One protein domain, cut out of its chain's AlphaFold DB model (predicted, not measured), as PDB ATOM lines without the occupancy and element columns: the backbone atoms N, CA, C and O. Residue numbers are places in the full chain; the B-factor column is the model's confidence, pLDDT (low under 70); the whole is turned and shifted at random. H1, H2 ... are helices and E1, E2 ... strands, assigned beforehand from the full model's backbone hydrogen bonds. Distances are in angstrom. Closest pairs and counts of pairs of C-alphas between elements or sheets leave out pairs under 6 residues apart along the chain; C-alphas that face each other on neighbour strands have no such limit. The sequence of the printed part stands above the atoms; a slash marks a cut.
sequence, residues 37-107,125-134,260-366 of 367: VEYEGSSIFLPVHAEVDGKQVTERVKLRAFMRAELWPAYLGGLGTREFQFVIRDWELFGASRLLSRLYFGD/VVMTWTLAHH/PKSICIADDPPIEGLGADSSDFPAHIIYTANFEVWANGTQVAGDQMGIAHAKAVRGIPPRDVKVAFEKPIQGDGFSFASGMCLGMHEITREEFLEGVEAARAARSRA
ATOM      1  N   VAL A  37      62.329 123.344 -13.519       84.06
ATOM      2  CA  VAL A  37      61.625 124.022 -12.421       84.06
ATOM      3  C   VAL A  37      61.689 125.532 -12.587       84.06
ATOM      4  O   VAL A  37      62.767 126.124 -12.559       84.06
ATOM      5  N   GLU A  38      60.525 126.163 -12.682       86.75
ATOM      6  CA  GLU A  38      60.375 127.614 -12.738       86.75
ATOM      7  C   GLU A  38      59.842 128.161 -11.412       86.75
ATOM      8  O   GLU A  38      59.001 127.541 -10.754       86.75
ATOM      9  N   TYR A  39      60.332 129.340 -11.032       89.19
ATOM     10  CA  TYR A  39      59.840 130.087  -9.884       89.19
ATOM     11  C   TYR A  39      59.222 131.393 -10.370       89.19
ATOM     12  O   TYR A  39      59.859 132.175 -11.079       89.19
ATOM     13  N   GLU A  40      57.986 131.646  -9.957       91.69
ATOM     14  CA  GLU A  40      57.226 132.812 -10.391       91.69
ATOM     15  C   GLU A  40      56.711 133.627  -9.202       91.69
ATOM     16  O   GLU A  40      56.168 133.098  -8.228       91.69
ATOM     17  N   GLY A  41      56.843 134.948  -9.309       92.69
ATOM     18  CA  GLY A  41      56.290 135.923  -8.379       92.69
ATOM     19  C   GLY A  41      55.154 136.711  -9.021       92.69
ATOM     20  O   GLY A  41      55.233 137.100 -10.185       92.69
ATOM     21  N   SER A  42      54.081 136.990  -8.276       92.44
ATOM     22  CA  SER A  42      52.989 137.841  -8.772       92.44
ATOM     23  C   SER A  42      52.187 138.548  -7.674       92.44
ATOM     24  O   SER A  42      52.389 138.352  -6.473       92.44
ATOM     25  N   SER A  43      51.281 139.442  -8.087       92.00
ATOM     26  CA  SER A  43      50.268 140.053  -7.221       92.00
ATOM     27  C   SER A  43      48.867 139.651  -7.671       92.00
ATOM     28  O   SER A  43      48.423 140.028  -8.755       92.00
ATOM     29  N   ILE A  44      48.136 138.950  -6.810       89.88
ATOM     30  CA  ILE A  44      46.769 138.502  -7.077       89.88
ATOM     31  C   ILE A  44      45.792 139.410  -6.343       89.88
ATOM     32  O   ILE A  44      45.958 139.718  -5.167       89.88
ATOM     33  N   PHE A  45      44.761 139.866  -7.042       89.69
ATOM     34  CA  PHE A  45      43.725 140.718  -6.486       89.69
ATOM     35  C   PHE A  45      42.396 139.981  -6.474       89.69
ATOM     36  O   PHE A  45      41.882 139.667  -7.545       89.69
ATOM     37  N   LEU A  46      41.820 139.769  -5.292       88.12
ATOM     38  CA  LEU A  46      40.555 139.056  -5.112       88.12
ATOM     39  C   LEU A  46      39.499 139.986  -4.505       88.12
ATOM     40  O   LEU A  46      39.754 140.584  -3.456       88.12
ATOM     41  N   PRO A  47      38.319 140.132  -5.126       90.25
ATOM     42  CA  PRO A  47      37.171 140.727  -4.460       90.25
ATOM     43  C   PRO A  47      36.637 139.773  -3.384       90.25
ATOM     44  O   PRO A  47      36.353 138.609  -3.662       90.25
ATOM     45  N   VAL A  48      36.486 140.289  -2.169       90.00
ATOM     46  CA  VAL A  48      35.832 139.648  -1.027       90.00
ATOM     47  C   VAL A  48      34.522 140.377  -0.784       90.00
ATOM     48  O   VAL A  48      34.521 141.596  -0.604       90.00
ATOM     49  N   HIS A  49      33.421 139.643  -0.772       91.62
ATOM     50  CA  HIS A  49      32.084 140.136  -0.470       91.62
ATOM     51  C   HIS A  49      31.649 139.598   0.886       91.62
ATOM     52  O   HIS A  49      31.839 138.417   1.158       91.62
ATOM     53  N   ALA A  50      31.051 140.431   1.726       90.19
ATOM     54  CA  ALA A  50      30.502 139.996   3.002       90.19
ATOM     55  C   ALA A  50      29.328 140.869   3.430       90.19
ATOM     56  O   ALA A  50      29.235 142.035   3.036       90.19
ATOM     57  N   GLU A  51      28.467 140.327   4.286       87.12
ATOM     58  CA  GLU A  51      27.424 141.110   4.936       87.12
ATOM     59  C   GLU A  51      27.909 141.622   6.290       87.12
ATOM     60  O   GLU A  51      28.296 140.848   7.160       87.12
ATOM     61  N   VAL A  52      27.873 142.939   6.481       84.25
ATOM     62  CA  VAL A  52      28.227 143.575   7.749       84.25
ATOM     63  C   VAL A  52      27.130 144.550   8.142       84.25
ATOM     64  O   VAL A  52      26.801 145.457   7.375       84.25
ATOM     65  N   ASP A  53      26.564 144.374   9.337       84.81
ATOM     66  CA  ASP A  53      25.462 145.194   9.861       84.81
ATOM     67  C   ASP A  53      24.262 145.275   8.889       84.81
ATOM     68  O   ASP A  53      23.692 146.346   8.660       84.81
ATOM     69  N   GLY A  54      23.921 144.149   8.250       85.94
ATOM     70  CA  GLY A  54      22.833 144.059   7.267       85.94
ATOM     71  C   GLY A  54      23.136 144.714   5.913       85.94
ATOM     72  O   GLY A  54      22.221 144.940   5.119       85.94
ATOM     73  N   LYS A  55      24.397 145.080   5.639       88.62
ATOM     74  CA  LYS A  55      24.822 145.693   4.372       88.62
ATOM     75  C   LYS A  55      25.878 144.847   3.681       88.62
ATOM     76  O   LYS A  55      26.866 144.454   4.291       88.62
ATOM     77  N   GLN A  56      25.710 144.657   2.378       92.06
ATOM     78  CA  GLN A  56      26.726 144.038   1.532       92.06
ATOM     79  C   GLN A  56      27.915 144.992   1.360       92.06
ATOM     80  O   GLN A  56      27.762 146.124   0.894       92.06
ATOM     81  N   VAL A  57      29.101 144.537   1.752       93.12
ATOM     82  CA  VAL A  57      30.370 145.262   1.655       93.12
ATOM     83  C   VAL A  57      31.321 144.458   0.781       93.12
ATOM     84  O   VAL A  57      31.334 143.233   0.817       93.12
ATOM     85  N   THR A  58      32.113 145.151  -0.037       93.44
ATOM     86  CA  THR A  58      33.128 144.526  -0.890       93.44
ATOM     87  C   THR A  58      34.495 145.138  -0.621       93.44
ATOM     88  O   THR A  58      34.638 146.361  -0.618       93.44
ATOM     89  N   GLU A  59      35.506 144.297  -0.434       92.81
ATOM     90  CA  GLU A  59      36.917 144.681  -0.362       92.81
ATOM     91  C   GLU A  59      37.688 144.004  -1.495       92.81
ATOM     92  O   GLU A  59      37.508 142.822  -1.755       92.81
ATOM     93  N   ARG A  60      38.588 144.733  -2.160       91.94
ATOM     94  CA  ARG A  60      39.543 144.133  -3.096       91.94
ATOM     95  C   ARG A  60      40.849 143.857  -2.360       91.94
ATOM     96  O   ARG A  60      41.634 144.777  -2.138       91.94
ATOM     97  N   VAL A  61      41.083 142.600  -2.003       90.50
ATOM     98  CA  VAL A  61      42.287 142.177  -1.289       90.50
ATOM     99  C   VAL A  61      43.430 141.977  -2.276       90.50
ATOM    100  O   VAL A  61      43.240 141.394  -3.341       90.50
ATOM    101  N   LYS A  62      44.621 142.471  -1.923       92.69
ATOM    102  CA  LYS A  62      45.866 142.224  -2.656       92.69
ATOM    103  C   LYS A  62      46.667 141.148  -1.927       92.69
ATOM    104  O   LYS A  62      47.037 141.340  -0.772       92.69
ATOM    105  N   LEU A  63      46.968 140.068  -2.629       92.25
ATOM    106  CA  LEU A  63      47.812 138.967  -2.193       92.25
ATOM    107  C   LEU A  63      49.138 139.012  -2.955       92.25
ATOM    108  O   LEU A  63      49.153 139.228  -4.168       92.25
ATOM    109  N   ARG A  64      50.250 138.810  -2.253       95.06
ATOM    110  CA  ARG A  64      51.535 138.464  -2.876       95.06
ATOM    111  C   ARG A  64      51.542 136.962  -3.099       95.06
ATOM    112  O   ARG A  64      51.101 136.251  -2.206       95.06
ATOM    113  N   ALA A  65      52.013 136.512  -4.252       93.62
ATOM    114  CA  ALA A  65      51.977 135.113  -4.650       93.62
ATOM    115  C   ALA A  65      53.361 134.640  -5.094       93.62
ATOM    116  O   ALA A  65      54.048 135.362  -5.819       93.62
ATOM    117  N   PHE A  66      53.721 133.432  -4.669       94.88
ATOM    118  CA  PHE A  66      54.985 132.761  -4.950       94.88
ATOM    119  C   PHE A  66      54.665 131.349  -5.418       94.88
ATOM    120  O   PHE A  66      54.011 130.595  -4.698       94.88
ATOM    121  N   MET A  67      55.073 131.012  -6.633       93.25
ATOM    122  CA  MET A  67      54.754 129.743  -7.272       93.25
ATOM    123  C   MET A  67      56.036 129.030  -7.680       93.25
ATOM    124  O   MET A  67      56.956 129.661  -8.192       93.25
ATOM    125  N   ARG A  68      56.068 127.713  -7.482       92.50
ATOM    126  CA  ARG A  68      57.029 126.810  -8.110       92.50
ATOM    127  C   ARG A  68      56.274 125.907  -9.069       92.50
ATOM    128  O   ARG A  68      55.377 125.177  -8.642       92.50
ATOM    129  N   ALA A  69      56.654 125.930 -10.336       90.56
ATOM    130  CA  ALA A  69      56.121 125.046 -11.358       90.56
ATOM    131  C   ALA A  69      57.201 124.072 -11.831       90.56
ATOM    132  O   ALA A  69      58.372 124.429 -11.927       90.56
ATOM    133  N   GLU A  70      56.801 122.844 -12.134       88.62
ATOM    134  CA  GLU A  70      57.620 121.870 -12.850       88.62
ATOM    135  C   GLU A  70      57.037 121.696 -14.248       88.62
ATOM    136  O   GLU A  70      55.865 121.350 -14.399       88.62
ATOM    137  N   LEU A  71      57.843 122.009 -15.257       87.19
ATOM    138  CA  LEU A  71      57.462 122.063 -16.658       87.19
ATOM    139  C   LEU A  71      58.037 120.853 -17.392       87.19
ATOM    140  O   LEU A  71      59.208 120.506 -17.210       87.19
ATOM    141  N   TRP A  72      57.222 120.256 -18.261       85.38
ATOM    142  CA  TRP A  72      57.642 119.189 -19.169       85.38
ATOM    143  C   TRP A  72      57.996 119.736 -20.557       85.38
ATOM    144  O   TRP A  72      57.612 120.859 -20.902       85.38
ATOM    145  N   PRO A  73      58.698 118.938 -21.382       82.31
ATOM    146  CA  PRO A  73      59.027 119.298 -22.750       82.31
ATOM    147  C   PRO A  73      57.800 119.676 -23.565       82.31
ATOM    148  O   PRO A  73      56.749 119.033 -23.494       82.31
ATOM    149  N   ALA A  74      57.970 120.702 -24.389       83.31
ATOM    150  CA  ALA A  74      56.985 121.040 -25.392       83.31
ATOM    151  C   ALA A  74      56.926 119.970 -26.488       83.31
ATOM    152  O   ALA A  74      57.953 119.471 -26.943       83.31
ATOM    153  N   TYR A  75      55.725 119.678 -26.968       82.88
ATOM    154  CA  TYR A  75      55.473 118.759 -28.069       82.88
ATOM    155  C   TYR A  75      54.452 119.351 -29.046       82.88
ATOM    156  O   TYR A  75      53.761 120.323 -28.743       82.88
ATOM    157  N   LEU A  76      54.371 118.783 -30.251       83.75
ATOM    158  CA  LEU A  76      53.322 119.128 -31.211       83.75
ATOM    159  C   LEU A  76      52.076 118.299 -30.907       83.75
ATOM    160  O   LEU A  76      52.105 117.069 -30.988       83.75
ATOM    161  N   GLY A  77      50.988 118.976 -30.555       82.81
ATOM    162  CA  GLY A  77      49.700 118.343 -30.309       82.81
ATOM    163  C   GLY A  77      49.042 117.839 -31.597       82.81
ATOM    164  O   GLY A  77      49.474 118.130 -32.713       82.81
ATOM    165  N   GLY A  78      47.921 117.124 -31.458       82.94
ATOM    166  CA  GLY A  78      47.162 116.586 -32.601       82.94
ATOM    167  C   GLY A  78      46.587 117.647 -33.554       82.94
ATOM    168  O   GLY A  78      46.158 117.309 -34.653       82.94
ATOM    169  N   LEU A  79      46.591 118.920 -33.146       84.75
ATOM    170  CA  LEU A  79      46.176 120.070 -33.956       84.75
ATOM    171  C   LEU A  79      47.349 120.756 -34.680       84.75
ATOM    172  O   LEU A  79      47.139 121.752 -35.365       84.75
ATOM    173  N   GLY A  80      48.577 120.246 -34.534       85.00
ATOM    174  CA  GLY A  80      49.780 120.832 -35.133       85.00
ATOM    175  C   GLY A  80      50.296 122.087 -34.422       85.00
ATOM    176  O   GLY A  80      51.261 122.683 -34.888       85.00
ATOM    177  N   THR A  81      49.683 122.485 -33.308       86.69
ATOM    178  CA  THR A  81      50.165 123.558 -32.433       86.69
ATOM    179  C   THR A  81      51.092 123.004 -31.359       86.69
ATOM    180  O   THR A  81      51.042 121.818 -31.016       86.69
ATOM    181  N   ARG A  82      51.963 123.864 -30.828       85.94
ATOM    182  CA  ARG A  82      52.846 123.493 -29.724       85.94
ATOM    183  C   ARG A  82      52.114 123.543 -28.399       85.94
ATOM    184  O   ARG A  82      51.359 124.471 -28.126       85.94
ATOM    185  N   GLU A  83      52.387 122.549 -27.575       88.38
ATOM    186  CA  GLU A  83      51.841 122.410 -26.238       88.38
ATOM    187  C   GLU A  83      52.960 122.031 -25.275       88.38
ATOM    188  O   GLU A  83      53.816 121.220 -25.620       88.38
ATOM    189  N   PHE A  84      52.941 122.562 -24.057       87.25
ATOM    190  CA  PHE A  84      53.609 121.913 -22.933       87.25
ATOM    191  C   PHE A  84      52.663 121.806 -21.747       87.25
ATOM    192  O   PHE A  84      51.726 122.591 -21.573       87.25
ATOM    193  N   GLN A  85      52.945 120.817 -20.911       90.81
ATOM    194  CA  GLN A  85      52.262 120.622 -19.646       90.81
ATOM    195  C   GLN A  85      53.172 121.079 -18.516       90.81
ATOM    196  O   GLN A  85      54.398 121.065 -18.643       90.81
ATOM    197  N   PHE A  86      52.571 121.436 -17.391       91.19
ATOM    198  CA  PHE A  86      53.302 121.705 -16.161       91.19
ATOM    199  C   PHE A  86      52.430 121.419 -14.944       91.19
ATOM    200  O   PHE A  86      51.199 121.417 -15.023       91.19
ATOM    201  N   VAL A  87      53.058 121.150 -13.808       90.94
ATOM    202  CA  VAL A  87      52.378 121.025 -12.519       90.94
ATOM    203  C   VAL A  87      52.861 122.132 -11.606       90.94
ATOM    204  O   VAL A  87      54.054 122.395 -11.482       90.94
ATOM    205  N   ILE A  88      51.911 122.782 -10.941       91.50
ATOM    206  CA  ILE A  88      52.204 123.718  -9.864       91.50
ATOM    207  C   ILE A  88      52.539 122.871  -8.636       91.50
ATOM    208  O   ILE A  88      51.670 122.196  -8.091       91.50
ATOM    209  N   ARG A  89      53.812 122.857  -8.242       88.81
ATOM    210  CA  ARG A  89      54.303 122.049  -7.119       88.81
ATOM    211  C   ARG A  89      54.125 122.746  -5.786       88.81
ATOM    212  O   ARG A  89      53.771 122.091  -4.814       88.81
ATOM    213  N   ASP A  90      54.331 124.057  -5.775       89.62
ATOM    214  CA  ASP A  90      54.043 124.918  -4.637       89.62
ATOM    215  C   ASP A  90      53.384 126.194  -5.116       89.62
ATOM    216  O   ASP A  90      53.754 126.762  -6.147       89.62
ATOM    217  N   TRP A  91      52.442 126.681  -4.323       92.00
ATOM    218  CA  TRP A  91      51.850 127.983  -4.536       92.00
ATOM    219  C   TRP A  91      51.405 128.544  -3.205       92.00
ATOM    220  O   TRP A  91      50.478 128.034  -2.584       92.00
ATOM    221  N   GLU A  92      52.095 129.584  -2.766       92.38
ATOM    222  CA  GLU A  92      51.818 130.264  -1.513       92.38
ATOM    223  C   GLU A  92      51.447 131.707  -1.805       92.38
ATOM    224  O   GLU A  92      52.156 132.437  -2.504       92.38
ATOM    225  N   LEU A  93      50.305 132.128  -1.272       92.19
ATOM    226  CA  LEU A  93      49.841 133.496  -1.355       92.19
ATOM    227  C   LEU A  93      49.580 134.014   0.045       92.19
ATOM    228  O   LEU A  93      49.044 133.297   0.887       92.19
ATOM    229  N   PHE A  94      49.858 135.291   0.278       92.06
ATOM    230  CA  PHE A  94      49.442 135.941   1.512       92.06
ATOM    231  C   PHE A  94      49.120 137.419   1.327       92.06
ATOM    232  O   PHE A  94      49.667 138.114   0.467       92.06
ATOM    233  N   GLY A  95      48.220 137.914   2.168       91.25
ATOM    234  CA  GLY A  95      47.848 139.322   2.255       91.25
ATOM    235  C   GLY A  95      46.869 139.555   3.396       91.25
ATOM    236  O   GLY A  95      46.519 138.626   4.115       91.25
ATOM    237  N   ALA A  96      46.433 140.797   3.581       90.00
ATOM    238  CA  ALA A  96      45.548 141.165   4.683       90.00
ATOM    239  C   ALA A  96      44.185 141.643   4.172       90.00
ATOM    240  O   ALA A  96      44.114 142.336   3.154       90.00
ATOM    241  N   SER A  97      43.118 141.309   4.904       88.56
ATOM    242  CA  SER A  97      41.751 141.770   4.632       88.56
ATOM    243  C   SER A  97      41.193 142.558   5.813       88.56
ATOM    244  O   SER A  97      41.053 142.052   6.929       88.56
ATOM    245  N   ARG A  98      40.816 143.812   5.560       86.50
ATOM    246  CA  ARG A  98      40.138 144.662   6.549       86.50
ATOM    247  C   ARG A  98      38.692 144.232   6.754       86.50
ATOM    248  O   ARG A  98      38.187 144.331   7.867       86.50
ATOM    249  N   LEU A  99      38.032 143.767   5.695       87.00
ATOM    250  CA  LEU A  99      36.653 143.299   5.744       87.00
ATOM    251  C   LEU A  99      36.536 142.035   6.595       87.00
ATOM    252  O   LEU A  99      35.712 142.008   7.504       87.00
ATOM    253  N   LEU A 100      37.400 141.041   6.375       84.88
ATOM    254  CA  LEU A 100      37.417 139.848   7.221       84.88
ATOM    255  C   LEU A 100      37.819 140.179   8.660       84.88
ATOM    256  O   LEU A 100      37.242 139.621   9.585       84.88
ATOM    257  N   SER A 101      38.726 141.141   8.873       81.50
ATOM    258  CA  SER A 101      39.028 141.634  10.230       81.50
ATOM    259  C   SER A 101      37.784 142.168  10.936       81.50
ATOM    260  O   SER A 101      37.560 141.872  12.107       81.50
ATOM    261  N   ARG A 102      36.937 142.909  10.215       78.19
ATOM    262  CA  ARG A 102      35.672 143.411  10.756       78.19
ATOM    263  C   ARG A 102      34.678 142.295  11.056       78.19
ATOM    264  O   ARG A 102      33.985 142.387  12.061       78.19
ATOM    265  N   LEU A 103      34.603 141.272  10.207       79.56
ATOM    266  CA  LEU A 103      33.704 140.132  10.404       79.56
ATOM    267  C   LEU A 103      34.109 139.278  11.606       79.56
ATOM    268  O   LEU A 103      33.277 139.013  12.465       79.56
ATOM    269  N   TYR A 104      35.379 138.877  11.682       75.12
ATOM    270  CA  TYR A 104      35.848 137.950  12.714       75.12
ATOM    271  C   TYR A 104      36.087 138.621  14.068       75.12
ATOM    272  O   TYR A 104      35.887 137.990  15.102       75.12
ATOM    273  N   PHE A 105      36.488 139.897  14.079       71.88
ATOM    274  CA  PHE A 105      36.873 140.598  15.311       71.88
ATOM    275  C   PHE A 105      35.978 141.791  15.666       71.88
ATOM    276  O   PHE A 105      36.214 142.457  16.672       71.88
ATOM    277  N   GLY A 106      34.953 142.087  14.860       63.12
ATOM    278  CA  GLY A 106      34.002 143.168  15.131       63.12
ATOM    279  C   GLY A 106      34.555 144.593  14.963       63.12
ATOM    280  O   GLY A 106      33.862 145.548  15.313       63.12
ATOM    281  N   ASP A 107      35.772 144.783  14.431       55.19
ATOM    282  CA  ASP A 107      36.403 146.110  14.304       55.19
ATOM    283  C   ASP A 107      36.368 146.657  12.863       55.19
ATOM    284  O   ASP A 107      36.895 146.078  11.917       55.19
ATOM    285  N   VAL A 125      43.483 140.483   9.970       70.44
ATOM    286  CA  VAL A 125      43.237 139.164   9.375       70.44
ATOM    287  C   VAL A 125      44.163 138.984   8.188       70.44
ATOM    288  O   VAL A 125      43.993 139.628   7.146       70.44
ATOM    289  N   VAL A 126      45.140 138.105   8.362       78.38
ATOM    290  CA  VAL A 126      46.006 137.614   7.309       78.38
ATOM    291  C   VAL A 126      45.303 136.435   6.662       78.38
ATOM    292  O   VAL A 126      44.972 135.439   7.306       78.38
ATOM    293  N   MET A 127      45.091 136.557   5.360       80.88
ATOM    294  CA  MET A 127      44.691 135.443   4.526       80.88
ATOM    295  C   MET A 127      45.935 134.808   3.935       80.88
ATOM    296  O   MET A 127      46.792 135.516   3.397       80.88
ATOM    297  N   THR A 128      45.989 133.484   3.968       78.56
ATOM    298  CA  THR A 128      46.976 132.722   3.206       78.56
ATOM    299  C   THR A 128      46.272 131.702   2.332       78.56
ATOM    300  O   THR A 128      45.242 131.150   2.719       78.56
ATOM    301  N   TRP A 129      46.788 131.517   1.125       81.25
ATOM    302  CA  TRP A 129      46.353 130.466   0.217       81.25
ATOM    303  C   TRP A 129      47.552 129.580  -0.041       81.25
ATOM    304  O   TRP A 129      48.643 130.089  -0.281       81.25
ATOM    305  N   THR A 130      47.342 128.281   0.016       79.56
ATOM    306  CA  THR A 130      48.393 127.279  -0.154       79.56
ATOM    307  C   THR A 130      47.879 126.194  -1.066       79.56
ATOM    308  O   THR A 130      46.668 125.965  -1.100       79.56
ATOM    309  N   LEU A 131      48.751 125.514  -1.804       78.69
ATOM    310  CA  LEU A 131      48.322 124.288  -2.462       78.69
ATOM    311  C   LEU A 131      47.827 123.294  -1.419       78.69
ATOM    312  O   LEU A 131      48.393 123.163  -0.335       78.69
ATOM    313  N   ALA A 132      46.763 122.583  -1.768       69.88
ATOM    314  CA  ALA A 132      46.279 121.478  -0.969       69.88
ATOM    315  C   ALA A 132      47.295 120.342  -1.104       69.88
ATOM    316  O   ALA A 132      47.240 119.535  -2.036       69.88
ATOM    317  N   HIS A 133      48.285 120.334  -0.216       67.44
ATOM    318  CA  HIS A 133      49.244 119.248  -0.126       67.44
ATOM    319  C   HIS A 133      48.584 118.099   0.624       67.44
ATOM    320  O   HIS A 133      48.553 118.064   1.852       67.44
ATOM    321  N   HIS A 134      48.060 117.136  -0.124       69.62
ATOM    322  CA  HIS A 134      47.614 115.885   0.465       69.62
ATOM    323  C   HIS A 134      48.765 114.896   0.407       69.62
ATOM    324  O   HIS A 134      49.041 114.274  -0.620       69.62
ATOM    325  N   PRO A 260      46.487 118.620 -10.397       89.06
ATOM    326  CA  PRO A 260      46.062 118.511 -11.785       89.06
ATOM    327  C   PRO A 260      47.046 119.242 -12.707       89.06
ATOM    328  O   PRO A 260      47.509 120.344 -12.398       89.06
ATOM    329  N   LYS A 261      47.351 118.629 -13.856       91.50
ATOM    330  CA  LYS A 261      48.257 119.217 -14.845       91.50
ATOM    331  C   LYS A 261      47.655 120.477 -15.455       91.50
ATOM    332  O   LYS A 261      46.547 120.457 -15.986       91.50
ATOM    333  N   SER A 262      48.447 121.538 -15.426       92.88
ATOM    334  CA  SER A 262      48.218 122.760 -16.183       92.88
ATOM    335  C   SER A 262      48.782 122.610 -17.597       92.88
ATOM    336  O   SER A 262      49.652 121.772 -17.853       92.88
ATOM    337  N   ILE A 263      48.279 123.415 -18.528       93.06
ATOM    338  CA  ILE A 263      48.584 123.293 -19.955       93.06
ATOM    339  C   ILE A 263      48.793 124.672 -20.578       93.06
ATOM    340  O   ILE A 263      48.046 125.612 -20.300       93.06
ATOM    341  N   CYS A 264      49.809 124.784 -21.429       91.12
ATOM    342  CA  CYS A 264      50.066 125.935 -22.284       91.12
ATOM    343  C   CYS A 264      50.013 125.485 -23.744       91.12
ATOM    344  O   CYS A 264      50.674 124.511 -24.097       91.12
ATOM    345  N   ILE A 265      49.241 126.181 -24.576       91.44
ATOM    346  CA  ILE A 265      49.010 125.842 -25.983       91.44
ATOM    347  C   ILE A 265      49.236 127.093 -26.826       91.44
ATOM    348  O   ILE A 265      48.620 128.122 -26.559       91.44
ATOM    349  N   ALA A 266      50.083 127.003 -27.846       90.56
ATOM    350  CA  ALA A 266      50.222 128.041 -28.858       90.56
ATOM    351  C   ALA A 266      48.941 128.160 -29.702       90.56
ATOM    352  O   ALA A 266      48.326 127.151 -30.064       90.56
ATOM    353  N   ASP A 267      48.550 129.387 -30.037       89.19
ATOM    354  CA  ASP A 267      47.340 129.666 -30.816       89.19
ATOM    355  C   ASP A 267      47.526 129.258 -32.287       89.19
ATOM    356  O   ASP A 267      46.569 128.833 -32.938       89.19
ATOM    357  N   ASP A 268      48.762 129.350 -32.790       86.62
ATOM    358  CA  ASP A 268      49.121 129.121 -34.187       86.62
ATOM    359  C   ASP A 268      50.113 127.945 -34.346       86.62
ATOM    360  O   ASP A 268      50.985 127.732 -33.492       86.62
ATOM    361  N   PRO A 269      50.013 127.159 -35.436       83.44
ATOM    362  CA  PRO A 269      50.974 126.104 -35.747       83.44
ATOM    363  C   PRO A 269      52.305 126.691 -36.244       83.44
ATOM    364  O   PRO A 269      52.306 127.808 -36.781       83.44
ATOM    365  N   PRO A 270      53.427 125.948 -36.132       80.44
ATOM    366  CA  PRO A 270      54.723 126.425 -36.599       80.44
ATOM    367  C   PRO A 270      54.671 126.859 -38.063       80.44
ATOM    368  O   PRO A 270      54.090 126.183 -38.916       80.44
ATOM    369  N   ILE A 271      55.306 127.987 -38.362       78.31
ATOM    370  CA  ILE A 271      55.396 128.524 -39.713       78.31
ATOM    371  C   ILE A 271      56.388 127.676 -40.512       78.31
ATOM    372  O   ILE A 271      57.567 127.549 -40.162       78.31
ATOM    373  N   GLU A 272      55.912 127.117 -41.625       79.44
ATOM    374  CA  GLU A 272      56.721 126.298 -42.523       79.44
ATOM    375  C   GLU A 272      57.996 127.045 -42.959       79.44
ATOM    376  O   GLU A 272      57.955 128.180 -43.437       79.44
ATOM    377  N   GLY A 273      59.152 126.405 -42.767       77.94
ATOM    378  CA  GLY A 273      60.460 126.959 -43.125       77.94
ATOM    379  C   GLY A 273      61.107 127.897 -42.095       77.94
ATOM    380  O   GLY A 273      62.245 128.303 -42.326       77.94
ATOM    381  N   LEU A 274      60.451 128.221 -40.969       67.12
ATOM    382  CA  LEU A 274      60.984 129.142 -39.944       67.12
ATOM    383  C   LEU A 274      61.433 128.474 -38.629       67.12
ATOM    384  O   LEU A 274      61.856 129.179 -37.718       67.12
ATOM    385  N   GLY A 275      61.415 127.141 -38.548       67.12
ATOM    386  CA  GLY A 275      61.775 126.389 -37.339       67.12
ATOM    387  C   GLY A 275      60.562 126.030 -36.479       67.12
ATOM    388  O   GLY A 275      59.466 126.559 -36.678       67.12
ATOM    389  N   ALA A 276      60.739 125.085 -35.554       65.12
ATOM    390  CA  ALA A 276      59.641 124.551 -34.747       65.12
ATOM    391  C   ALA A 276      59.073 125.578 -33.747       65.12
ATOM    392  O   ALA A 276      57.907 125.497 -33.402       65.12
ATOM    393  N   ASP A 277      59.859 126.562 -33.314       66.12
ATOM    394  CA  ASP A 277      59.510 127.624 -32.351       66.12
ATOM    395  C   ASP A 277      58.896 128.882 -32.995       66.12
ATOM    396  O   ASP A 277      58.653 129.894 -32.336       66.12
ATOM    397  N   SER A 278      58.636 128.842 -34.302       66.12
ATOM    398  CA  SER A 278      58.216 130.012 -35.083       66.12
ATOM    399  C   SER A 278      56.811 130.547 -34.766       66.12
ATOM    400  O   SER A 278      56.473 131.636 -35.231       66.12
ATOM    401  N   SER A 279      56.006 129.827 -33.978       72.94
ATOM    402  CA  SER A 279      54.621 130.192 -33.640       72.94
ATOM    403  C   SER A 279      54.257 129.973 -32.168       72.94
ATOM    404  O   SER A 279      53.083 129.858 -31.835       72.94
ATOM    405  N   ASP A 280      55.247 129.926 -31.277       78.38
ATOM    406  CA  ASP A 280      55.048 129.695 -29.838       78.38
ATOM    407  C   ASP A 280      54.051 130.666 -29.185       78.38
ATOM    408  O   ASP A 280      53.423 130.351 -28.175       78.38
ATOM    409  N   PHE A 281      53.917 131.865 -29.752       78.75
ATOM    410  CA  PHE A 281      53.034 132.907 -29.257       78.75
ATOM    411  C   PHE A 281      52.259 133.574 -30.407       78.75
ATOM    412  O   PHE A 281      52.821 133.746 -31.491       78.75
ATOM    413  N   PRO A 282      51.028 134.065 -30.163       85.88
ATOM    414  CA  PRO A 282      50.323 134.076 -28.880       85.88
ATOM    415  C   PRO A 282      49.942 132.674 -28.384       85.88
ATOM    416  O   PRO A 282      49.869 131.738 -29.169       85.88
ATOM    417  N   ALA A 283      49.766 132.537 -27.070       88.06
ATOM    418  CA  ALA A 283      49.402 131.275 -26.435       88.06
ATOM    419  C   ALA A 283      48.243 131.426 -25.436       88.06
ATOM    420  O   ALA A 283      47.967 132.506 -24.889       88.06
ATOM    421  N   HIS A 284      47.619 130.295 -25.139       90.56
ATOM    422  CA  HIS A 284      46.638 130.088 -24.087       90.56
ATOM    423  C   HIS A 284      47.244 129.262 -22.955       90.56
ATOM    424  O   HIS A 284      47.804 128.200 -23.203       90.56
ATOM    425  N   ILE A 285      47.085 129.711 -21.707       90.81
ATOM    426  CA  ILE A 285      47.489 128.932 -20.528       90.81
ATOM    427  C   ILE A 285      46.281 128.669 -19.646       90.81
ATOM    428  O   ILE A 285      45.570 129.599 -19.256       90.81
ATOM    429  N   ILE A 286      46.071 127.403 -19.308       92.12
ATOM    430  CA  ILE A 286      45.080 126.960 -18.337       92.12
ATOM    431  C   ILE A 286      45.845 126.419 -17.132       92.12
ATOM    432  O   ILE A 286      46.477 125.367 -17.196       92.12
ATOM    433  N   TYR A 287      45.772 127.162 -16.034       90.69
ATOM    434  CA  TYR A 287      46.291 126.779 -14.732       90.69
ATOM    435  C   TYR A 287      45.236 125.980 -13.978       90.69
ATOM    436  O   TYR A 287      44.069 126.382 -13.906       90.69
ATOM    437  N   THR A 288      45.659 124.888 -13.359       90.38
ATOM    438  CA  THR A 288      44.825 124.046 -12.505       90.38
ATOM    439  C   THR A 288      45.571 123.718 -11.221       90.38
ATOM    440  O   THR A 288      46.691 123.222 -11.265       90.38
ATOM    441  N   ALA A 289      44.944 123.979 -10.075       89.38
ATOM    442  CA  ALA A 289      45.509 123.663  -8.765       89.38
ATOM    443  C   ALA A 289      44.426 123.481  -7.700       89.38
ATOM    444  O   ALA A 289      43.513 124.306  -7.599       89.38
ATOM    445  N   ASN A 290      44.571 122.465  -6.858       88.69
ATOM    446  CA  ASN A 290      43.818 122.339  -5.620       88.69
ATOM    447  C   ASN A 290      44.505 123.163  -4.532       88.69
ATOM    448  O   ASN A 290      45.724 123.115  -4.381       88.69
ATOM    449  N   PHE A 291      43.736 123.940  -3.778       87.25
ATOM    450  CA  PHE A 291      44.275 124.864  -2.784       87.25
ATOM    451  C   PHE A 291      43.408 124.896  -1.527       87.25
ATOM    452  O   PHE A 291      42.226 124.543  -1.534       87.25
ATOM    453  N   GLU A 292      44.010 125.361  -0.446       88.50
ATOM    454  CA  GLU A 292      43.358 125.650   0.820       88.50
ATOM    455  C   GLU A 292      43.442 127.143   1.104       88.50
ATOM    456  O   GLU A 292      44.404 127.818   0.726       88.50
ATOM    457  N   VAL A 293      42.437 127.658   1.806       87.12
ATOM    458  CA  VAL A 293      42.404 129.043   2.267       87.12
ATOM    459  C   VAL A 293      42.362 129.057   3.774       87.12
ATOM    460  O   VAL A 293      41.528 128.404   4.402       87.12
ATOM    461  N   TRP A 294      43.243 129.867   4.336       88.25
ATOM    462  CA  TRP A 294      43.386 130.058   5.763       88.25
ATOM    463  C   TRP A 294      43.178 131.531   6.090       88.25
ATOM    464  O   TRP A 294      43.717 132.405   5.406       88.25
ATOM    465  N   ALA A 295      42.420 131.804   7.144       85.12
ATOM    466  CA  ALA A 295      42.278 133.120   7.745       85.12
ATOM    467  C   ALA A 295      42.713 133.012   9.203       85.12
ATOM    468  O   ALA A 295      42.115 132.272   9.979       85.12
ATOM    469  N   ASN A 296      43.779 133.722   9.558       81.69
ATOM    470  CA  ASN A 296      44.345 133.715  10.902       81.69
ATOM    471  C   ASN A 296      44.555 132.314  11.510       81.69
ATOM    472  O   ASN A 296      43.977 131.963  12.534       81.69
ATOM    473  N   GLY A 297      45.302 131.461  10.806       79.75
ATOM    474  CA  GLY A 297      45.570 130.082  11.236       79.75
ATOM    475  C   GLY A 297      44.365 129.133  11.203       79.75
ATOM    476  O   GLY A 297      44.546 127.930  11.366       79.75
ATOM    477  N   THR A 298      43.156 129.628  10.926       82.81
ATOM    478  CA  THR A 298      41.947 128.811  10.774       82.81
ATOM    479  C   THR A 298      41.695 128.518   9.301       82.81
ATOM    480  O   THR A 298      41.620 129.436   8.481       82.81
ATOM    481  N   GLN A 299      41.551 127.242   8.948       86.44
ATOM    482  CA  GLN A 299      41.177 126.844   7.595       86.44
ATOM    483  C   GLN A 299      39.717 127.227   7.332       86.44
ATOM    484  O   GLN A 299      38.816 126.754   8.018       86.44
ATOM    485  N   VAL A 300      39.485 128.081   6.336       85.00
ATOM    486  CA  VAL A 300      38.138 128.519   5.925       85.00
ATOM    487  C   VAL A 300      37.652 127.800   4.668       85.00
ATOM    488  O   VAL A 300      36.455 127.772   4.402       85.00
ATOM    489  N   ALA A 301      38.569 127.216   3.894       84.81
ATOM    490  CA  ALA A 301      38.251 126.344   2.771       84.81
ATOM    491  C   ALA A 301      39.373 125.315   2.571       84.81
ATOM    492  O   ALA A 301      40.553 125.668   2.628       84.81
ATOM    493  N   GLY A 302      39.010 124.057   2.322       85.50
ATOM    494  CA  GLY A 302      39.949 122.961   2.075       85.50
ATOM    495  C   GLY A 302      39.707 122.291   0.730       85.50
ATOM    496  O   GLY A 302      38.565 122.231   0.272       85.50
ATOM    497  N   ASP A 303      40.792 121.823   0.112       83.44
ATOM    498  CA  ASP A 303      40.802 121.034  -1.130       83.44
ATOM    499  C   ASP A 303      39.938 121.604  -2.269       83.44
ATOM    500  O   ASP A 303      39.168 120.912  -2.934       83.44
ATOM    501  N   GLN A 304      40.015 122.916  -2.481       84.69
ATOM    502  CA  GLN A 304      39.219 123.575  -3.505       84.69
ATOM    503  C   GLN A 304      39.920 123.482  -4.867       84.69
ATOM    504  O   GLN A 304      41.025 123.986  -5.043       84.69
ATOM    505  N   MET A 305      39.257 122.900  -5.868       84.31
ATOM    506  CA  MET A 305      39.692 122.919  -7.278       84.31
ATOM    507  C   MET A 305      39.319 124.255  -7.945       84.31
ATOM    508  O   MET A 305      38.622 125.071  -7.365       84.31
ATOM    509  N   GLY A 306      39.696 124.541  -9.195       82.94
ATOM    510  CA  GLY A 306      41.086 124.621  -9.599       82.94
ATOM    511  C   GLY A 306      41.528 125.743 -10.538       82.94
ATOM    512  O   GLY A 306      42.727 125.953 -10.585       82.94
ATOM    513  N   ILE A 307      40.649 126.459 -11.247       85.56
ATOM    514  CA  ILE A 307      41.004 126.872 -12.618       85.56
ATOM    515  C   ILE A 307      41.271 128.372 -12.785       85.56
ATOM    516  O   ILE A 307      40.560 129.218 -12.239       85.56
ATOM    517  N   ALA A 308      42.296 128.669 -13.579       85.88
ATOM    518  CA  ALA A 308      42.734 129.998 -13.960       85.88
ATOM    519  C   ALA A 308      43.104 130.006 -15.456       85.88
ATOM    520  O   ALA A 308      43.805 129.118 -15.925       85.88
ATOM    521  N   HIS A 309      42.630 130.991 -16.223       87.50
ATOM    522  CA  HIS A 309      42.831 131.033 -17.678       87.50
ATOM    523  C   HIS A 309      43.510 132.329 -18.117       87.50
ATOM    524  O   HIS A 309      43.049 133.420 -17.780       87.50
ATOM    525  N   ALA A 310      44.573 132.203 -18.903       87.38
ATOM    526  CA  ALA A 310      45.262 133.287 -19.580       87.38
ATOM    527  C   ALA A 310      45.139 133.122 -21.101       87.38
ATOM    528  O   ALA A 310      45.293 132.027 -21.634       87.38
ATOM    529  N   LYS A 311      44.861 134.221 -21.808       87.44
ATOM    530  CA  LYS A 311      44.754 134.261 -23.273       87.44
ATOM    531  C   LYS A 311      45.734 135.262 -23.855       87.44
ATOM    532  O   LYS A 311      46.028 136.260 -23.198       87.44
ATOM    533  N   ALA A 312      46.128 135.037 -25.109       85.06
ATOM    534  CA  ALA A 312      47.032 135.914 -25.846       85.06
ATOM    535  C   ALA A 312      48.335 136.190 -25.075       85.06
ATOM    536  O   ALA A 312      48.859 137.308 -25.090       85.06
ATOM    537  N   VAL A 313      48.830 135.168 -24.371       85.50
ATOM    538  CA  VAL A 313      50.122 135.188 -23.689       85.50
ATOM    539  C   VAL A 313      51.199 135.397 -24.745       85.50
ATOM    540  O   VAL A 313      51.135 134.805 -25.814       85.50
ATOM    541  N   ARG A 314      52.161 136.280 -24.474       81.38
ATOM    542  CA  ARG A 314      53.230 136.651 -25.426       81.38
ATOM    543  C   ARG A 314      54.630 136.246 -24.962       81.38
ATOM    544  O   ARG A 314      55.617 136.667 -25.557       81.38
ATOM    545  N   GLY A 315      54.707 135.525 -23.853       74.62
ATOM    546  CA  GLY A 315      55.943 135.113 -23.206       74.62
ATOM    547  C   GLY A 315      55.648 134.409 -21.888       74.62
ATOM    548  O   GLY A 315      54.555 134.565 -21.339       74.62
ATOM    549  N   ILE A 316      56.630 133.661 -21.395       71.94
ATOM    550  CA  ILE A 316      56.578 132.959 -20.112       71.94
ATOM    551  C   ILE A 316      57.683 133.543 -19.208       71.94
ATOM    552  O   ILE A 316      58.805 133.737 -19.683       71.94
ATOM    553  N   PRO A 317      57.378 133.907 -17.951       73.56
ATOM    554  CA  PRO A 317      56.055 133.869 -17.340       73.56
ATOM    555  C   PRO A 317      55.118 134.924 -17.956       73.56
ATOM    556  O   PRO A 317      55.581 135.974 -18.432       73.56
ATOM    557  N   PRO A 318      53.799 134.674 -17.979       77.94
ATOM    558  CA  PRO A 318      52.854 135.604 -18.582       77.94
ATOM    559  C   PRO A 318      52.875 136.974 -17.925       77.94
ATOM    560  O   PRO A 318      53.176 137.113 -16.750       77.94
ATOM    561  N   ARG A 319      52.497 138.016 -18.666       71.75
ATOM    562  CA  ARG A 319      52.385 139.382 -18.135       71.75
ATOM    563  C   ARG A 319      50.985 139.909 -18.393       71.75
ATOM    564  O   ARG A 319      50.425 139.662 -19.456       71.75
ATOM    565  N   ASP A 320      50.432 140.615 -17.409       61.16
ATOM    566  CA  ASP A 320      49.109 141.252 -17.490       61.16
ATOM    567  C   ASP A 320      47.962 140.286 -17.847       61.16
ATOM    568  O   ASP A 320      47.022 140.626 -18.568       61.16
ATOM    569  N   VAL A 321      48.022 139.058 -17.322       62.22
ATOM    570  CA  VAL A 321      47.011 138.033 -17.584       62.22
ATOM    571  C   VAL A 321      45.780 138.206 -16.701       62.22
ATOM    572  O   VAL A 321      45.828 138.148 -15.472       62.22
ATOM    573  N   LYS A 322      44.615 138.359 -17.335       61.38
ATOM    574  CA  LYS A 322      43.339 138.321 -16.622       61.38
ATOM    575  C   LYS A 322      43.026 136.886 -16.208       61.38
ATOM    576  O   LYS A 322      42.328 136.170 -16.914       61.38
ATOM    577  N   VAL A 323      43.508 136.504 -15.035       59.19
ATOM    578  CA  VAL A 323      43.197 135.212 -14.434       59.19
ATOM    579  C   VAL A 323      41.796 135.245 -13.830       59.19
ATOM    580  O   VAL A 323      41.599 135.754 -12.729       59.19
ATOM    581  N   ALA A 324      40.813 134.714 -14.555       57.06
ATOM    582  CA  ALA A 324      39.494 134.456 -13.990       57.06
ATOM    583  C   ALA A 324      39.571 133.224 -13.076       57.06
ATOM    584  O   ALA A 324      39.738 132.109 -13.555       57.06
ATOM    585  N   PHE A 325      39.467 133.443 -11.764       62.75
ATOM    586  CA  PHE A 325      39.252 132.373 -10.794       62.75
ATOM    587  C   PHE A 325      37.765 132.012 -10.803       62.75
ATOM    588  O   PHE A 325      36.936 132.791 -10.324       62.75
ATOM    589  N   GLU A 326      37.401 130.866 -11.368       57.34
ATOM    590  CA  GLU A 326      36.025 130.356 -11.313       57.34
ATOM    591  C   GLU A 326      35.810 129.555 -10.029       57.34
ATOM    592  O   GLU A 326      35.823 128.328 -10.054       57.34
ATOM    593  N   LYS A 327      35.704 130.238  -8.877       58.84
ATOM    594  CA  LYS A 327      35.524 129.567  -7.578       58.84
ATOM    595  C   LYS A 327      34.761 130.438  -6.579       58.84
ATOM    596  O   LYS A 327      35.381 131.287  -5.934       58.84
ATOM    597  N   PRO A 328      33.444 130.255  -6.405       58.62
ATOM    598  CA  PRO A 328      32.752 130.832  -5.267       58.62
ATOM    599  C   PRO A 328      33.190 130.066  -4.018       58.62
ATOM    600  O   PRO A 328      32.592 129.066  -3.640       58.62
ATOM    601  N   ILE A 329      34.259 130.519  -3.377       68.56
ATOM    602  CA  ILE A 329      34.520 130.118  -1.998       68.56
ATOM    603  C   ILE A 329      33.473 130.842  -1.164       68.56
ATOM    604  O   ILE A 329      33.446 132.074  -1.164       68.56
ATOM    605  N   GLN A 330      32.604 130.086  -0.506       72.88
ATOM    606  CA  GLN A 330      31.672 130.592   0.491       72.88
ATOM    607  C   GLN A 330      32.206 130.175   1.854       72.88
ATOM    608  O   GLN A 330      32.257 128.987   2.158       72.88
ATOM    609  N   GLY A 331      32.656 131.151   2.633       70.94
ATOM    610  CA  GLY A 331      32.917 130.959   4.053       70.94
ATOM    611  C   GLY A 331      31.748 131.483   4.879       70.94
ATOM    612  O   GLY A 331      30.790 132.051   4.342       70.94
ATOM    613  N   ASP A 332      31.836 131.338   6.196       75.06
ATOM    614  CA  ASP A 332      30.809 131.827   7.114       75.06
ATOM    615  C   ASP A 332      30.687 133.359   7.035       75.06
ATOM    616  O   ASP A 332      31.480 134.110   7.601       75.06
ATOM    617  N   GLY A 333      29.686 133.838   6.290       81.06
ATOM    618  CA  GLY A 333      29.371 135.263   6.148       81.06
ATOM    619  C   GLY A 333      30.175 136.026   5.086       81.06
ATOM    620  O   GLY A 333      30.010 137.243   4.973       81.06
ATOM    621  N   PHE A 334      31.005 135.353   4.281       86.38
ATOM    622  CA  PHE A 334      31.744 135.990   3.187       86.38
ATOM    623  C   PHE A 334      31.895 135.088   1.956       86.38
ATOM    624  O   PHE A 334      31.770 133.868   2.022       86.38
ATOM    625  N   SER A 335      32.185 135.696   0.809       87.81
ATOM    626  CA  SER A 335      32.489 134.986  -0.429       87.81
ATOM    627  C   SER A 335      33.572 135.680  -1.243       87.81
ATOM    628  O   SER A 335      33.738 136.898  -1.169       87.81
ATOM    629  N   PHE A 336      34.303 134.906  -2.039       85.25
ATOM    630  CA  PHE A 336      35.254 135.442  -3.010       85.25
ATOM    631  C   PHE A 336      34.648 135.450  -4.414       85.25
ATOM    632  O   PHE A 336      33.989 134.493  -4.820       85.25
ATOM    633  N   ALA A 337      34.910 136.515  -5.170       83.94
ATOM    634  CA  ALA A 337      34.639 136.559  -6.604       83.94
ATOM    635  C   ALA A 337      35.925 136.388  -7.423       83.94
ATOM    636  O   ALA A 337      37.039 136.367  -6.891       83.94
ATOM    637  N   SER A 338      35.773 136.288  -8.745       81.94
ATOM    638  CA  SER A 338      36.900 136.150  -9.664       81.94
ATOM    639  C   SER A 338      37.884 137.315  -9.542       81.94
ATOM    640  O   SER A 338      37.512 138.490  -9.600       81.94
ATOM    641  N   GLY A 339      39.157 136.962  -9.386       83.38
ATOM    642  CA  GLY A 339      40.253 137.910  -9.255       83.38
ATOM    643  C   GLY A 339      40.922 138.329 -10.554       83.38
ATOM    644  O   GLY A 339      40.419 138.117 -11.654       83.38
ATOM    645  N   MET A 340      42.090 138.948 -10.392       85.94
ATOM    646  CA  MET A 340      43.058 139.204 -11.457       85.94
ATOM    647  C   MET A 340      44.470 138.968 -10.926       85.94
ATOM    648  O   MET A 340      44.769 139.360  -9.798       85.94
ATOM    649  N   CYS A 341      45.339 138.388 -11.746       87.19
ATOM    650  CA  CYS A 341      46.765 138.286 -11.471       87.19
ATOM    651  C   CYS A 341      47.499 139.386 -12.244       87.19
ATOM    652  O   CYS A 341      47.251 139.578 -13.429       87.19
ATOM    653  N   LEU A 342      48.358 140.150 -11.578       85.56
ATOM    654  CA  LEU A 342      49.144 141.216 -12.196       85.56
ATOM    655  C   LEU A 342      50.618 141.054 -11.837       85.56
ATOM    656  O   LEU A 342      50.954 140.608 -10.737       85.56
ATOM    657  N   GLY A 343      51.487 141.489 -12.751       83.38
ATOM    658  CA  GLY A 343      52.930 141.523 -12.522       83.38
ATOM    659  C   GLY A 343      53.541 140.146 -12.281       83.38
ATOM    660  O   GLY A 343      54.384 140.024 -11.399       83.38
ATOM    661  N   MET A 344      53.097 139.124 -13.012       87.94
ATOM    662  CA  MET A 344      53.804 137.844 -13.078       87.94
ATOM    663  C   MET A 344      55.198 138.056 -13.683       87.94
ATOM    664  O   MET A 344      55.358 138.754 -14.689       87.94
ATOM    665  N   HIS A 345      56.209 137.524 -13.005       87.00
ATOM    666  CA  HIS A 345      57.616 137.619 -13.375       87.00
ATOM    667  C   HIS A 345      58.386 136.437 -12.789       87.00
ATOM    668  O   HIS A 345      57.957 135.835 -11.806       87.00
ATOM    669  N   GLU A 346      59.523 136.126 -13.404       86.62
ATOM    670  CA  GLU A 346      60.452 135.119 -12.902       86.62
ATOM    671  C   GLU A 346      61.119 135.672 -11.642       86.62
ATOM    672  O   GLU A 346      61.492 136.849 -11.600       86.62
ATOM    673  N   ILE A 347      61.232 134.832 -10.620       88.38
ATOM    674  CA  ILE A 347      61.921 135.136  -9.362       88.38
ATOM    675  C   ILE A 347      63.019 134.104  -9.127       88.38
ATOM    676  O   ILE A 347      63.014 133.031  -9.734       88.38
ATOM    677  N   THR A 348      63.971 134.403  -8.248       88.00
ATOM    678  CA  THR A 348      64.976 133.395  -7.879       88.00
ATOM    679  C   THR A 348      64.399 132.364  -6.908       88.00
ATOM    680  O   THR A 348      63.361 132.573  -6.273       88.00
ATOM    681  N   ARG A 349      65.095 131.232  -6.750       85.25
ATOM    682  CA  ARG A 349      64.742 130.227  -5.737       85.25
ATOM    683  C   ARG A 349      64.775 130.824  -4.331       85.25
ATOM    684  O   ARG A 349      63.913 130.512  -3.520       85.25
ATOM    685  N   GLU A 350      65.762 131.662  -4.038       87.81
ATOM    686  CA  GLU A 350      65.922 132.322  -2.740       87.81
ATOM    687  C   GLU A 350      64.730 133.241  -2.459       87.81
ATOM    688  O   GLU A 350      64.103 133.120  -1.408       87.81
ATOM    689  N   GLU A 351      64.346 134.076  -3.431       91.56
ATOM    690  CA  GLU A 351      63.162 134.938  -3.332       91.56
ATOM    691  C   GLU A 351      61.874 134.128  -3.128       91.56
ATOM    692  O   GLU A 351      61.011 134.508  -2.331       91.56
ATOM    693  N   PHE A 352      61.743 132.992  -3.820       92.19
ATOM    694  CA  PHE A 352      60.632 132.065  -3.632       92.19
ATOM    695  C   PHE A 352      60.604 131.488  -2.209       92.19
ATOM    696  O   PHE A 352      59.562 131.547  -1.555       92.19
ATOM    697  N   LEU A 353      61.729 130.964  -1.709       87.56
ATOM    698  CA  LEU A 353      61.821 130.360  -0.376       87.56
ATOM    699  C   LEU A 353      61.514 131.379   0.726       87.56
ATOM    700  O   LEU A 353      60.745 131.078   1.640       87.56
ATOM    701  N   GLU A 354      62.050 132.596   0.617       90.56
ATOM    702  CA  GLU A 354      61.738 133.696   1.534       90.56
ATOM    703  C   GLU A 354      60.246 134.059   1.500       90.56
ATOM    704  O   GLU A 354      59.620 134.266   2.543       90.56
ATOM    705  N   GLY A 355      59.654 134.118   0.303       91.62
ATOM    706  CA  GLY A 355      58.238 134.415   0.111       91.62
ATOM    707  C   GLY A 355      57.307 133.354   0.697       91.62
ATOM    708  O   GLY A 355      56.346 133.692   1.394       91.62
ATOM    709  N   VAL A 356      57.614 132.079   0.457       90.19
ATOM    710  CA  VAL A 356      56.906 130.918   1.011       90.19
ATOM    711  C   VAL A 356      56.999 130.895   2.530       90.19
ATOM    712  O   VAL A 356      55.984 130.728   3.206       90.19
ATOM    713  N   GLU A 357      58.190 131.107   3.088       88.06
ATOM    714  CA  GLU A 357      58.375 131.128   4.538       88.06
ATOM    715  C   GLU A 357      57.618 132.300   5.173       88.06
ATOM    716  O   GLU A 357      56.960 132.130   6.198       88.06
ATOM    717  N   ALA A 358      57.608 133.473   4.530       89.19
ATOM    718  CA  ALA A 358      56.791 134.598   4.972       89.19
ATOM    719  C   ALA A 358      55.288 134.272   4.942       89.19
ATOM    720  O   ALA A 358      54.580 134.601   5.896       89.19
ATOM    721  N   ALA A 359      54.799 133.604   3.892       88.88
ATOM    722  CA  ALA A 359      53.404 133.177   3.786       88.88
ATOM    723  C   ALA A 359      53.030 132.187   4.901       88.88
ATOM    724  O   ALA A 359      52.040 132.383   5.608       88.88
ATOM    725  N   ARG A 360      53.863 131.162   5.108       86.44
ATOM    726  CA  ARG A 360      53.683 130.133   6.143       86.44
ATOM    727  C   ARG A 360      53.753 130.734   7.548       86.44
ATOM    728  O   ARG A 360      52.872 130.482   8.365       86.44
ATOM    729  N   ALA A 361      54.715 131.615   7.817       85.44
ATOM    730  CA  ALA A 361      54.798 132.334   9.086       85.44
ATOM    731  C   ALA A 361      53.558 133.205   9.334       85.44
ATOM    732  O   ALA A 361      53.072 133.277  10.460       85.44
ATOM    733  N   ALA A 362      53.023 133.849   8.295       82.56
ATOM    734  CA  ALA A 362      51.819 134.663   8.410       82.56
ATOM    735  C   ALA A 362      50.559 133.812   8.674       82.56
ATOM    736  O   ALA A 362      49.647 134.282   9.349       82.56
ATOM    737  N   ARG A 363      50.536 132.551   8.216       82.62
ATOM    738  CA  ARG A 363      49.508 131.561   8.576       82.62
ATOM    739  C   ARG A 363      49.580 131.186  10.057       82.62
ATOM    740  O   ARG A 363      48.544 131.147  10.711       82.62
ATOM    741  N   SER A 364      50.785 130.942  10.578       76.75
ATOM    742  CA  SER A 364      50.999 130.459  11.953       76.75
ATOM    743  C   SER A 364      50.923 131.544  13.030       76.75
ATOM    744  O   SER A 364      50.540 131.244  14.152       76.75
ATOM    745  N   ARG A 365      51.306 132.792  12.722       67.19
ATOM    746  CA  ARG A 365      51.367 133.914  13.689       67.19
ATOM    747  C   ARG A 365      50.018 134.457  14.138       67.19
ATOM    748  O   ARG A 365      49.991 135.340  14.977       67.19
ATOM    749  N   ALA A 366      48.945 134.013  13.513       55.16
ATOM    750  CA  ALA A 366      47.624 134.577  13.710       55.16
ATOM    751  C   ALA A 366      46.731 133.720  14.632       55.16
ATOM    752  O   ALA A 366      45.510 133.886  14.641       55.16
TER     753      ALA A 366
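Overview. This is residues 37 to 107, 125 to 134 and 260 to 366 of the 367 residues of an uncharacterized protein of Sinosporangium album (UniProt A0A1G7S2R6). One twisted sheet of eleven strands curls into a barrel-like wall, left open between the edge strands E8 and E9 on one side and E10 and E11 on the other. Helix H2 covers part of one face, running along E1 to E4, and the sheet curls round the short helix H1 at one end. The printed part has 188 residues, with two named helices and eleven named strands in the order E1 E2 E3 H1 E4 E5 E6 E7 E8 E9 E10 E11 H2. The branched sheet is antiparallel and the class is mostly strand. The whole is compact, with a radius of gyration of the C-alphas of 18.2 A, and elongated, spanning 66 by 35 by 27 A.

Arrangement. E1, residues 37 to 52, and E2, residues 55 to 71, form a hairpin, with N 44 and O 63 2.8 A apart, within hydrogen-bond range like the N and O pairs below. E3, residues 82 to 97, completes a meander, each strand the antiparallel neighbour of the one before; N 66 and O 92 are 2.9 A apart. E1 bends by 52 degrees at residue 41, E2 by 58 at 68 and E3 by 65 at 89. E4, residues 125 to 131, and E5, residues 262 to 266, lie on the other side of E3 from E2, with N 93 and O 129 2.8 A apart and N 84 and O 264 3.0 A. E6, residues 283 to 288, forms a hairpin with E5, N 265 to O 284 2.8 A, and runs on into E7, residues 291 to 295, at 64 degrees. E7 is antiparallel to E4, N 294 to O 128 2.9 A, and forms a hairpin with E8, residues 298 to 304, N 293 to O 301 2.9 A. E8 runs on into E9, residues 307 to 313, at 66 degrees; E9 is antiparallel to E6, N 310 to O 285 2.8 A. E10, residues 334 to 336, and E11, residues 340 to 346, lie on the other side of E1 from E2, N 49 to O 335 2.8 A and N 43 to O 342 2.9 A. H1, residues 98 to 105, and H2, residues 349 to 364, are on the same face and apart. H2 has a height over the sheet of 8.1 A, and its closest C-alphas to E3 are Ala 359 and Phe 94, 5.3 A. In H1 and H2 every O i to N i+4 pair is within range.

Along the chain. E1 begins at C-alpha 37 (61.625, 124.022, -12.421) and measures 43.6 A, E2 45.5 A, E3 40.5 A. H2, 22.4 A long, ends at C-alpha 364 (50.999, 130.459, 11.953).

Size, cuts and confidence. The C-alphas farthest apart, of Asp 53 and Gly 273, are 66.1 A apart. Residues 108 to 124 and 135 to 259 are not printed, with C-alpha gaps of 10.9 A and 12.6 A. The links E5 to E6 and E9 to E10 are long. The model's pLDDT is under 70 in 22 residues, among them 274 to 278 and 320 to 329.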